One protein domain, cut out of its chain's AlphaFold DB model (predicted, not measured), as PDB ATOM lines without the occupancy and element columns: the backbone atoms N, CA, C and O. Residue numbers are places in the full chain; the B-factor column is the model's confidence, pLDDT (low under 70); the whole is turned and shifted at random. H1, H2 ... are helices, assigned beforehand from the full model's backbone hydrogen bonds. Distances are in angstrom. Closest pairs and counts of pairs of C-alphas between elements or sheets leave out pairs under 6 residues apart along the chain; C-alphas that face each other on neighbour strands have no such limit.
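This is residues 31 to 112 of the 199 residues of an uncharacterized protein of Clostridium ragsdalei P11 (UniProt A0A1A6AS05). A small rounded body is built about its longest helix, H1, with H4 by its first residues, H2 by its last and H6 along its side; H5 packs on H2. Residues 31 to 47 have no named helix. The 82 printed residues hold six named helices, H1 to H6 in order, and no named strand: all helix, compact, radius of gyration of the C-alphas 11.3 A, spans 30 by 26 by 22 A.

Start at the hub, H1, residues 48 to 60. H6, residues 105 to 112, touches it opposite ways at a steep tilt of 38 degrees, closest at C-alphas Ile 57 and Gly 107, 5.5 A. H4, residues 82 to 86, touches residues 48 to 51 of H1 alone, closest at C-alphas Tyr 48 and Asp 82, 5.0 A. H2, residues 62 to 68, only just touches H1, only at the corner, with 3 pairs of C-alphas within 8 A. H5, residues 92 to 102, touches H2, closest at C-alphas Lys 97 and Ile 68, 6.1 A. H3, residues 74 to 77, is near H1. Every O i to N i+4 pair is within hydrogen-bond range but in H3, too short for one.

Find C-alpha 48 at (204.483, 156.051, 184.725); H1 runs 18.9 A from there. H5 spans 15.3 A; H6 ends at C-alpha 112, (189.229, 147.809, 189.852).

The farthest C-alphas, Gly 35 and Glu 63, are 32.3 A apart. The printed part has no cut, the links between helices are tight, and no printed residue is under 70 in pLDDT.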
ATOM      1  N   ASN A  31     199.148 146.577 175.641       93.25
ATOM      2  CA  ASN A  31     199.567 147.221 174.408       93.25
ATOM      3  C   ASN A  31     201.072 147.482 174.502       93.25
ATOM      4  O   ASN A  31     201.522 148.399 175.188       93.25
ATOM      5  N   ARG A  32     201.857 146.640 173.823       91.06
ATOM      6  CA  ARG A  32     203.324 146.673 173.887       91.06
ATOM      7  C   ARG A  32     203.901 148.014 173.430       91.06
ATOM      8  O   ARG A  32     204.898 148.456 173.992       91.06
ATOM      9  N   ASN A  33     203.294 148.660 172.437       84.06
ATOM     10  CA  ASN A  33     203.769 149.935 171.918       84.06
ATOM     11  C   ASN A  33     202.592 150.873 171.653       84.06
ATOM     12  O   ASN A  33     201.981 150.843 170.584       84.06
ATOM     13  N   ASP A  34     202.323 151.732 172.630       79.12
ATOM     14  CA  ASP A  34     201.315 152.782 172.563       79.12
ATOM     15  C   ASP A  34     201.977 154.145 172.297       79.12
ATOM     16  O   ASP A  34     201.846 155.113 173.046       79.12
ATOM     17  N   GLY A  35     202.799 154.191 171.246       83.62
ATOM     18  CA  GLY A  35     203.565 155.367 170.841       83.62
ATOM     19  C   GLY A  35     205.005 155.327 171.346       83.62
ATOM     20  O   GLY A  35     205.915 155.031 170.575       83.62
ATOM     21  N   THR A  36     205.223 155.660 172.622       86.75
ATOM     22  CA  THR A  36     206.577 155.720 173.217       86.75
ATOM     23  C   THR A  36     206.782 154.778 174.395       86.75
ATOM     24  O   THR A  36     207.918 154.569 174.805       86.75
ATOM     25  N   SER A  37     205.716 154.195 174.937       93.94
ATOM     26  CA  SER A  37     205.783 153.226 176.032       93.94
ATOM     27  C   SER A  37     204.657 152.201 175.931       93.94
ATOM     28  O   SER A  37     203.779 152.311 175.072       93.94
ATOM     29  N   SER A  38     204.694 151.182 176.785       95.31
ATOM     30  CA  SER A  38     203.624 150.191 176.873       95.31
ATOM     31  C   SER A  38     202.458 150.662 177.750       95.31
ATOM     32  O   SER A  38     202.655 151.327 178.772       95.31
ATOM     33  N   SER A  39     201.248 150.244 177.382       95.56
ATOM     34  CA  SER A  39     200.021 150.416 178.168       95.56
ATOM     35  C   SER A  39     199.539 149.072 178.707       95.56
ATOM     36  O   SER A  39     199.662 148.049 178.031       95.56
ATOM     37  N   ILE A  40     199.005 149.055 179.932       96.94
ATOM     38  CA  ILE A  40     198.614 147.814 180.617       96.94
ATOM     39  C   ILE A  40     197.207 147.883 181.215       96.94
ATOM     40  O   ILE A  40     196.748 148.939 181.656       96.94
ATOM     41  N   GLY A  41     196.564 146.723 181.317       96.25
ATOM     42  CA  GLY A  41     195.351 146.513 182.099       96.25
ATOM     43  C   GLY A  41     194.080 147.094 181.485       96.25
ATOM     44  O   GLY A  41     194.069 147.652 180.391       96.25
ATOM     45  N   ILE A  42     192.980 146.980 182.223       94.81
ATOM     46  CA  ILE A  42     191.624 147.227 181.705       94.81
ATOM     47  C   ILE A  42     191.362 148.668 181.231       94.81
ATOM     48  O   ILE A  42     190.442 148.900 180.455       94.81
ATOM     49  N   LEU A  43     192.148 149.637 181.705       93.56
ATOM     50  CA  LEU A  43     192.047 151.043 181.300       93.56
ATOM     51  C   LEU A  43     193.201 151.491 180.391       93.56
ATOM     52  O   LEU A  43     193.284 152.673 180.076       93.56
ATOM     53  N   GLN A  44     194.100 150.567 180.029       93.94
ATOM     54  CA  GLN A  44     195.305 150.831 179.239       93.94
ATOM     55  C   GLN A  44     196.181 151.939 179.853       93.94
ATOM     56  O   GLN A  44     196.585 152.893 179.193       93.94
ATOM     57  N   TRP A  45     196.505 151.816 181.145       95.50
ATOM     58  CA  TRP A  45     197.387 152.774 181.814       95.50
ATOM     59  C   TRP A  45     198.780 152.751 181.183       95.50
ATOM     60  O   TRP A  45     199.416 151.700 181.156       95.50
ATOM     61  N   ASN A  46     199.249 153.909 180.719       95.25
ATOM     62  CA  ASN A  46     200.501 154.080 179.982       95.25
ATOM     63  C   ASN A  46     201.653 154.608 180.864       95.25
ATOM     64  O   ASN A  46     201.424 155.360 181.821       95.25
ATOM     65  N   GLY A  47     202.891 154.226 180.539       95.12
ATOM     66  CA  GLY A  47     204.111 154.816 181.099       95.12
ATOM     67  C   GLY A  47     204.181 154.794 182.630       95.12
ATOM     68  O   GLY A  47     204.005 153.751 183.270       95.12
ATOM     69  N   TYR A  48     204.409 155.952 183.259       95.44
ATOM     70  CA  TYR A  48     204.483 156.051 184.725       95.44
ATOM     71  C   TYR A  48     203.196 155.592 185.447       95.44
ATOM     72  O   TYR A  48     203.238 155.174 186.608       95.44
ATOM     73  N   ARG A  49     202.030 155.633 184.785       96.31
ATOM     74  CA  ARG A  49     200.783 155.117 185.372       96.31
ATOM     75  C   ARG A  49     200.781 153.590 185.412       96.31
ATOM     76  O   ARG A  49     200.358 153.027 186.421       96.31
ATOM     77  N   ALA A  50     201.318 152.939 184.376       97.44
ATOM     78  CA  ALA A  50     201.548 151.492 184.352       97.44
ATOM     79  C   ALA A  50     202.472 151.068 185.504       97.44
ATOM     80  O   ALA A  50     202.127 150.191 186.296       97.44
ATOM     81  N   LYS A  51     203.602 151.774 185.664       98.00
ATOM     82  CA  LYS A  51     204.536 151.613 186.792       98.00
ATOM     83  C   LYS A  51     203.822 151.684 188.139       98.00
ATOM     84  O   LYS A  51     203.988 150.805 188.979       98.00
ATOM     85  N   ASN A  52     203.018 152.724 188.360       98.00
ATOM     86  CA  ASN A  52     202.336 152.914 189.638       98.00
ATOM     87  C   ASN A  52     201.336 151.790 189.935       98.00
ATOM     88  O   ASN A  52     201.280 151.322 191.073       98.00
ATOM     89  N   LEU A  53     200.601 151.311 188.927       98.50
ATOM     90  CA  LEU A  53     199.727 150.148 189.078       98.50
ATOM     91  C   LEU A  53     200.527 148.892 189.455       98.50
ATOM     92  O   LEU A  53     200.200 148.247 190.451       98.50
ATOM     93  N   LEU A  54     201.596 148.576 188.716       98.56
ATOM     94  CA  LEU A  54     202.442 147.409 188.997       98.56
ATOM     95  C   LEU A  54     203.031 147.464 190.405       98.56
ATOM     96  O   LEU A  54     202.986 146.473 191.127       98.56
ATOM     97  N   LYS A  55     203.510 148.634 190.837       98.38
ATOM     98  CA  LYS A  55     204.061 148.826 192.182       98.38
ATOM     99  C   LYS A  55     203.030 148.528 193.272       98.38
ATOM    100  O   LYS A  55     203.366 147.899 194.274       98.38
ATOM    101  N   ILE A  56     201.777 148.945 193.072       98.25
ATOM    102  CA  ILE A  56     200.688 148.643 194.008       98.25
ATOM    103  C   ILE A  56     200.404 147.139 194.015       98.25
ATOM    104  O   ILE A  56     200.347 146.564 195.100       98.25
ATOM    105  N   ILE A  57     200.282 146.497 192.848       98.62
ATOM    106  CA  ILE A  57     200.012 145.051 192.748       98.62
ATOM    107  C   ILE A  57     201.119 144.241 193.431       98.62
ATOM    108  O   ILE A  57     200.823 143.429 194.304       98.62
ATOM    109  N   ILE A  58     202.387 144.529 193.116       98.56
ATOM    110  CA  ILE A  58     203.556 143.880 193.730       98.56
ATOM    111  C   ILE A  58     203.502 144.006 195.258       98.56
ATOM    112  O   ILE A  58     203.748 143.032 195.961       98.56
ATOM    113  N   SER A  59     203.114 145.172 195.788       98.19
ATOM    114  CA  SER A  59     203.036 145.391 197.240       98.19
ATOM    115  C   SER A  59     201.928 144.596 197.946       98.19
ATOM    116  O   SER A  59     201.975 144.443 199.165       98.19
ATOM    117  N   LYS A  60     200.913 144.106 197.217       98.38
ATOM    118  CA  LYS A  60     199.839 143.287 197.803       98.38
ATOM    119  C   LYS A  60     200.283 141.856 198.078       98.38
ATOM    120  O   LYS A  60     199.784 141.264 199.030       98.38
ATOM    121  N   ASN A  61     201.199 141.329 197.268       98.12
ATOM    122  CA  ASN A  61     201.715 139.974 197.402       98.12
ATOM    123  C   ASN A  61     203.114 139.872 196.772       98.12
ATOM    124  O   ASN A  61     203.282 139.432 195.634       98.12
ATOM    125  N   GLU A  62     204.134 140.324 197.507       98.12
ATOM    126  CA  GLU A  62     205.494 140.425 196.965       98.12
ATOM    127  C   GLU A  62     206.096 139.072 196.580       98.12
ATOM    128  O   GLU A  62     206.863 138.999 195.623       98.12
ATOM    129  N   GLU A  63     205.798 138.014 197.336       98.38
ATOM    130  CA  GLU A  63     206.327 136.673 197.076       98.38
ATOM    131  C   GLU A  63     205.778 136.120 195.758       98.38
ATOM    132  O   GLU A  63     206.554 135.715 194.890       98.38
ATOM    133  N   GLN A  64     204.458 136.196 195.563       98.50
ATOM    134  CA  GLN A  64     203.817 135.794 194.312       98.50
ATOM    135  C   GLN A  64     204.318 136.639 193.137       98.50
ATOM    136  O   GLN A  64     204.669 136.094 192.092       98.50
ATOM    137  N   ALA A  65     204.405 137.961 193.308       98.50
ATOM    138  CA  ALA A  65     204.886 138.841 192.252       98.50
ATOM    139  C   ALA A  65     206.341 138.537 191.864       98.50
ATOM    140  O   ALA A  65     206.660 138.533 190.677       98.50
ATOM    141  N   LYS A  66     207.212 138.232 192.839       98.44
ATOM    142  CA  LYS A  66     208.597 137.802 192.582       98.44
ATOM    143  C   LYS A  66     208.654 136.495 191.800       98.44
ATOM    144  O   LYS A  66     209.446 136.400 190.873       98.44
ATOM    145  N   ALA A  67     207.804 135.529 192.143       98.62
ATOM    146  CA  ALA A  67     207.733 134.259 191.428       98.62
ATOM    147  C   ALA A  67     207.226 134.424 189.983       98.62
ATOM    148  O   ALA A  67     207.784 133.827 189.067       98.62
ATOM    149  N   ILE A  68     206.198 135.252 189.762       98.75
ATOM    150  CA  ILE A  68     205.639 135.495 188.422       98.75
ATOM    151  C   ILE A  68     206.637 136.251 187.539       98.75
ATOM    152  O   ILE A  68     206.848 135.872 186.389       98.75
ATOM    153  N   LEU A  69     207.253 137.312 188.071       98.62
ATOM    154  CA  LEU A  69     208.149 138.203 187.325       98.62
ATOM    155  C   LEU A  69     209.588 137.678 187.205       98.62
ATOM    156  O   LEU A  69     210.452 138.402 186.699       98.62
ATOM    157  N   ASP A  70     209.864 136.458 187.669       98.00
ATOM    158  CA  ASP A  70     211.186 135.851 187.538       98.00
ATOM    159  C   ASP A  70     211.623 135.784 186.065       98.00
ATOM    160  O   ASP A  70     210.821 135.546 185.157       98.00
ATOM    161  N   GLY A  71     212.906 136.055 185.825       96.81
ATOM    162  CA  GLY A  71     213.465 136.166 184.475       96.81
ATOM    163  C   GLY A  71     213.180 137.485 183.739       96.81
ATOM    164  O   GLY A  71     213.575 137.610 182.583       96.81
ATOM    165  N   THR A  72     212.553 138.479 184.383       98.19
ATOM    166  CA  THR A  72     212.332 139.830 183.818       98.19
ATOM    167  C   THR A  72     213.148 140.910 184.539       98.19
ATOM    168  O   THR A  72     213.662 140.690 185.638       98.19
ATOM    169  N   THR A  73     213.238 142.121 183.970       97.81
ATOM    170  CA  THR A  73     213.842 143.285 184.654       97.81
ATOM    171  C   THR A  73     212.838 144.115 185.457       97.81
ATOM    172  O   THR A  73     213.237 145.062 186.137       97.81
ATOM    173  N   ILE A  74     211.548 143.754 185.455       98.19
ATOM    174  CA  ILE A  74     210.450 144.588 185.975       98.19
ATOM    175  C   ILE A  74     210.630 144.970 187.446       98.19
ATOM    176  O   ILE A  74     210.422 146.128 187.810       98.19
ATOM    177  N   LEU A  75     211.064 144.037 188.298       97.62
ATOM    178  CA  LEU A  75     211.284 144.314 189.724       97.62
ATOM    179  C   LEU A  75     212.417 145.316 189.975       97.62
ATOM    180  O   LEU A  75     212.367 146.066 190.949       97.62
ATOM    181  N   ALA A  76     213.435 145.342 189.113       97.00
ATOM    182  CA  ALA A  76     214.493 146.345 189.181       97.00
ATOM    183  C   ALA A  76     214.007 147.682 188.599       97.00
ATOM    184  O   ALA A  76     214.207 148.742 189.195       97.00
ATOM    185  N   ASP A  77     213.316 147.619 187.462       97.50
ATOM    186  CA  ASP A  77     212.836 148.777 186.716       97.50
ATOM    187  C   ASP A  77     211.752 149.568 187.460       97.50
ATOM    188  O   ASP A  77     211.671 150.785 187.295       97.50
ATOM    189  N   ILE A  78     210.961 148.936 188.338       96.50
ATOM    190  CA  ILE A  78     209.869 149.596 189.082       96.50
ATOM    191  C   ILE A  78     210.331 150.786 189.938       96.50
ATOM    192  O   ILE A  78     209.537 151.672 190.266       96.50
ATOM    193  N   ASN A  79     211.618 150.817 190.296       95.38
ATOM    194  CA  ASN A  79     212.225 151.870 191.108       95.38
ATOM    195  C   ASN A  79     212.904 152.970 190.280       95.38
ATOM    196  O   ASN A  79     213.361 153.956 190.859       95.38
ATOM    197  N   LYS A  80     212.963 152.830 188.951       97.62
ATOM    198  CA  LYS A  80     213.445 153.888 188.056       97.62
ATOM    199  C   LYS A  80     212.443 155.039 187.984       97.62
ATOM    200  O   LYS A  80     211.291 154.905 188.404       97.62
ATOM    201  N   ASP A  81     212.895 156.186 187.496       97.06
ATOM    202  CA  ASP A  81     212.080 157.396 187.377       97.06
ATOM    203  C   ASP A  81     210.931 157.256 186.363       97.06
ATOM    204  O   ASP A  81     210.727 156.216 185.732       97.06
ATOM    205  N   ASP A  82     210.093 158.285 186.300       96.75
ATOM    206  CA  ASP A  82     208.911 158.285 185.442       96.75
ATOM    207  C   ASP A  82     209.284 158.423 183.960       96.75
ATOM    208  O   ASP A  82     208.612 157.828 183.123       96.75
ATOM    209  N   ASP A  83     210.385 159.106 183.631       96.25
ATOM    210  CA  ASP A  83     210.873 159.258 182.254       96.25
ATOM    211  C   ASP A  83     211.317 157.918 181.654       96.25
ATOM    212  O   ASP A  83     211.002 157.613 180.496       96.25
ATOM    213  N   PHE A  84     211.968 157.068 182.456       97.06
ATOM    214  CA  PHE A  84     212.263 155.693 182.068       97.06
ATOM    215  C   PHE A  84     210.985 154.937 181.697       97.06
ATOM    216  O   PHE A  84     210.923 154.304 180.648       97.06
ATOM    217  N   TRP A  85     209.939 155.021 182.521       97.19
ATOM    218  CA  TRP A  85     208.688 154.307 182.252       97.19
ATOM    219  C   TRP A  85     207.886 154.917 181.102       97.19
ATOM    220  O   TRP A  85     207.301 154.173 180.321       97.19
ATOM    221  N   ASN A  86     207.934 156.236 180.918       96.38
ATOM    222  CA  ASN A  86     207.329 156.936 179.779       96.38
ATOM    223  C   ASN A  86     208.002 156.605 178.431       96.38
ATOM    224  O   ASN A  86     207.462 156.945 177.374       96.38
ATOM    225  N   SER A  87     209.146 155.914 178.465       95.94
ATOM    226  CA  SER A  87     209.867 155.394 177.297       95.94
ATOM    227  C   SER A  87     210.062 153.867 177.310       95.94
ATOM    228  O   SER A  87     210.676 153.310 176.396       95.94
ATOM    229  N   LYS A  88     209.546 153.156 178.327       95.69
ATOM    230  CA  LYS A  88     209.719 151.704 178.461       95.69
ATOM    231  C   LYS A  88     208.768 150.980 177.519       95.69
ATOM    232  O   LYS A  88     207.551 150.997 177.701       95.69
ATOM    233  N   ILE A  89     209.354 150.281 176.553       96.50
ATOM    234  CA  ILE A  89     208.677 149.263 175.754       96.50
ATOM    235  C   ILE A  89     208.962 147.908 176.396       96.50
ATOM    236  O   ILE A  89     210.124 147.540 176.599       96.50
ATOM    237  N   LEU A  90     207.900 147.195 176.759       96.44
ATOM    238  CA  LEU A  90     207.993 145.850 177.303       96.44
ATOM    239  C   LEU A  90     208.453 144.874 176.215       96.44
ATOM    240  O   LEU A  90     208.049 144.990 175.054       96.44
ATOM    241  N   ASP A  91     209.307 143.920 176.560       96.00
ATOM    242  CA  ASP A  91     209.594 142.779 175.700       96.00
ATOM    243  C   ASP A  91     208.494 141.707 175.786       96.00
ATOM    244  O   ASP A  91     207.515 141.856 176.521       96.00
ATOM    245  N   ASP A  92     208.602 140.655 174.974       96.88
ATOM    246  CA  ASP A  92     207.571 139.612 174.909       96.88
ATOM    247  C   ASP A  92     207.432 138.837 176.229       96.88
ATOM    248  O   ASP A  92     206.311 138.530 176.638       96.88
ATOM    249  N   ILE A  93     208.544 138.584 176.927       97.88
ATOM    250  CA  ILE A  93     208.548 137.874 178.212       97.88
ATOM    251  C   ILE A  93     207.921 138.767 179.284       97.88
ATOM    252  O   ILE A  93     207.061 138.328 180.045       97.88
ATOM    253  N   GLU A  94     208.300 140.043 179.320       98.31
ATOM    254  CA  GLU A  94     207.704 141.020 180.225       98.31
ATOM    255  C   GLU A  94     206.198 141.171 179.986       98.31
ATOM    256  O   GLU A  94     205.437 141.228 180.952       98.31
ATOM    257  N   CYS A  95     205.748 141.195 178.725       98.00
ATOM    258  CA  CYS A  95     204.323 141.256 178.395       98.00
ATOM    259  C   CYS A  95     203.568 140.037 178.937       98.00
ATOM    260  O   CYS A  95     202.522 140.202 179.567       98.00
ATOM    261  N   GLU A  96     204.096 138.828 178.732       98.31
ATOM    262  CA  GLU A  96     203.493 137.591 179.236       98.31
ATOM    263  C   GLU A  96     203.399 137.597 180.768       98.31
ATOM    264  O   GLU A  96     202.320 137.389 181.331       98.31
ATOM    265  N   LYS A  97     204.507 137.903 181.452       98.62
ATOM    266  CA  LYS A  97     204.570 137.880 182.919       98.62
ATOM    267  C   LYS A  97     203.754 138.985 183.573       98.62
ATOM    268  O   LYS A  97     203.104 138.749 184.590       98.62
ATOM    269  N   ILE A  98     203.731 140.180 182.988       98.56
ATOM    270  CA  ILE A  98     202.856 141.249 183.473       98.56
ATOM    271  C   ILE A  98     201.390 140.877 183.238       98.56
ATOM    272  O   ILE A  98     200.582 141.059 184.144       98.56
ATOM    273  N   SER A  99     201.038 140.311 182.080       98.44
ATOM    274  CA  SER A  99     199.673 139.833 181.816       98.44
ATOM    275  C   SER A  99     199.232 138.780 182.846       98.44
ATOM    276  O   SER A  99     198.128 138.864 183.388       98.44
ATOM    277  N   GLU A 100     200.115 137.841 183.203       98.62
ATOM    278  CA  GLU A 100     199.894 136.878 184.290       98.62
ATOM    279  C   GLU A 100     199.663 137.577 185.640       98.62
ATOM    280  O   GLU A 100     198.643 137.333 186.289       98.62
ATOM    281  N   LEU A 101     200.550 138.500 186.026       98.75
ATOM    282  CA  LEU A 101     200.448 139.250 187.281       98.75
ATOM    283  C   LEU A 101     199.142 140.053 187.374       98.75
ATOM    284  O   LEU A 101     198.515 140.102 188.432       98.75
ATOM    285  N   LEU A 102     198.701 140.664 186.274       98.69
ATOM    286  CA  LEU A 102     197.472 141.456 186.222       98.69
ATOM    287  C   LEU A 102     196.197 140.624 186.446       98.69
ATOM    288  O   LEU A 102     195.205 141.177 186.926       98.69
ATOM    289  N   ARG A 103     196.221 139.319 186.126       97.94
ATOM    290  CA  ARG A 103     195.094 138.380 186.315       97.94
ATOM    291  C   ARG A 103     194.994 137.776 187.703       97.94
ATOM    292  O   ARG A 103     194.005 137.103 187.992       97.94
ATOM    293  N   THR A 104     195.996 137.984 188.548       98.50
ATOM    294  CA  THR A 104     195.916 137.579 189.954       98.50
ATOM    295  C   THR A 104     194.728 138.265 190.632       98.50
ATOM    296  O   THR A 104     194.234 139.299 190.166       98.50
ATOM    297  N   GLU A 105     194.242 137.701 191.738       97.69
ATOM    298  CA  GLU A 105     193.144 138.305 192.503       97.69
ATOM    299  C   GLU A 105     193.515 139.730 192.945       97.69
ATOM    300  O   GLU A 105     192.745 140.682 192.773       97.69
ATOM    301  N   GLU A 106     194.743 139.893 193.434       97.81
ATOM    302  CA  GLU A 106     195.337 141.163 193.820       97.81
ATOM    303  C   GLU A 106     195.461 142.117 192.626       97.81
ATOM    304  O   GLU A 106     195.125 143.300 192.748       97.81
ATOM    305  N   GLY A 107     195.884 141.607 191.466       98.44
ATOM    306  CA  GLY A 107     195.984 142.348 190.211       98.44
ATOM    307  C   GLY A 107     194.646 142.933 189.772       98.44
ATOM    308  O   GLY A 107     194.520 144.147 189.578       98.44
ATOM    309  N   MET A 108     193.613 142.094 189.687       97.94
ATOM    310  CA  MET A 108     192.270 142.515 189.284       97.94
ATOM    311  C   MET A 108     191.643 143.487 190.289       97.94
ATOM    312  O   MET A 108     191.011 144.471 189.885       97.94
ATOM    313  N   LYS A 109     191.850 143.266 191.593       97.56
ATOM    314  CA  LYS A 109     191.357 144.170 192.641       97.56
ATOM    315  C   LYS A 109     192.014 145.548 192.562       97.56
ATOM    316  O   LYS A 109     191.309 146.556 192.588       97.56
ATOM    317  N   CYS A 110     193.336 145.611 192.402       98.25
ATOM    318  CA  CYS A 110     194.051 146.881 192.252       98.25
ATOM    319  C   CYS A 110     193.595 147.649 191.006       98.25
ATOM    320  O   CYS A 110     193.382 148.861 191.072       98.25
ATOM    321  N   GLN A 111     193.395 146.949 189.887       98.00
ATOM    322  CA  GLN A 111     192.871 147.550 188.659       98.00
ATOM    323  C   GLN A 111     191.451 148.089 188.838       98.00
ATOM    324  O   GLN A 111     191.159 149.192 188.382       98.00
ATOM    325  N   TYR A 112     190.575 147.344 189.520       95.94
ATOM    326  CA  TYR A 112     189.229 147.809 189.852       95.94
ATOM    327  C   TYR A 112     189.280 149.099 190.681       95.94
ATOM    328  O   TYR A 112     188.665 150.098 190.314       95.94
TER     329      TYR A 112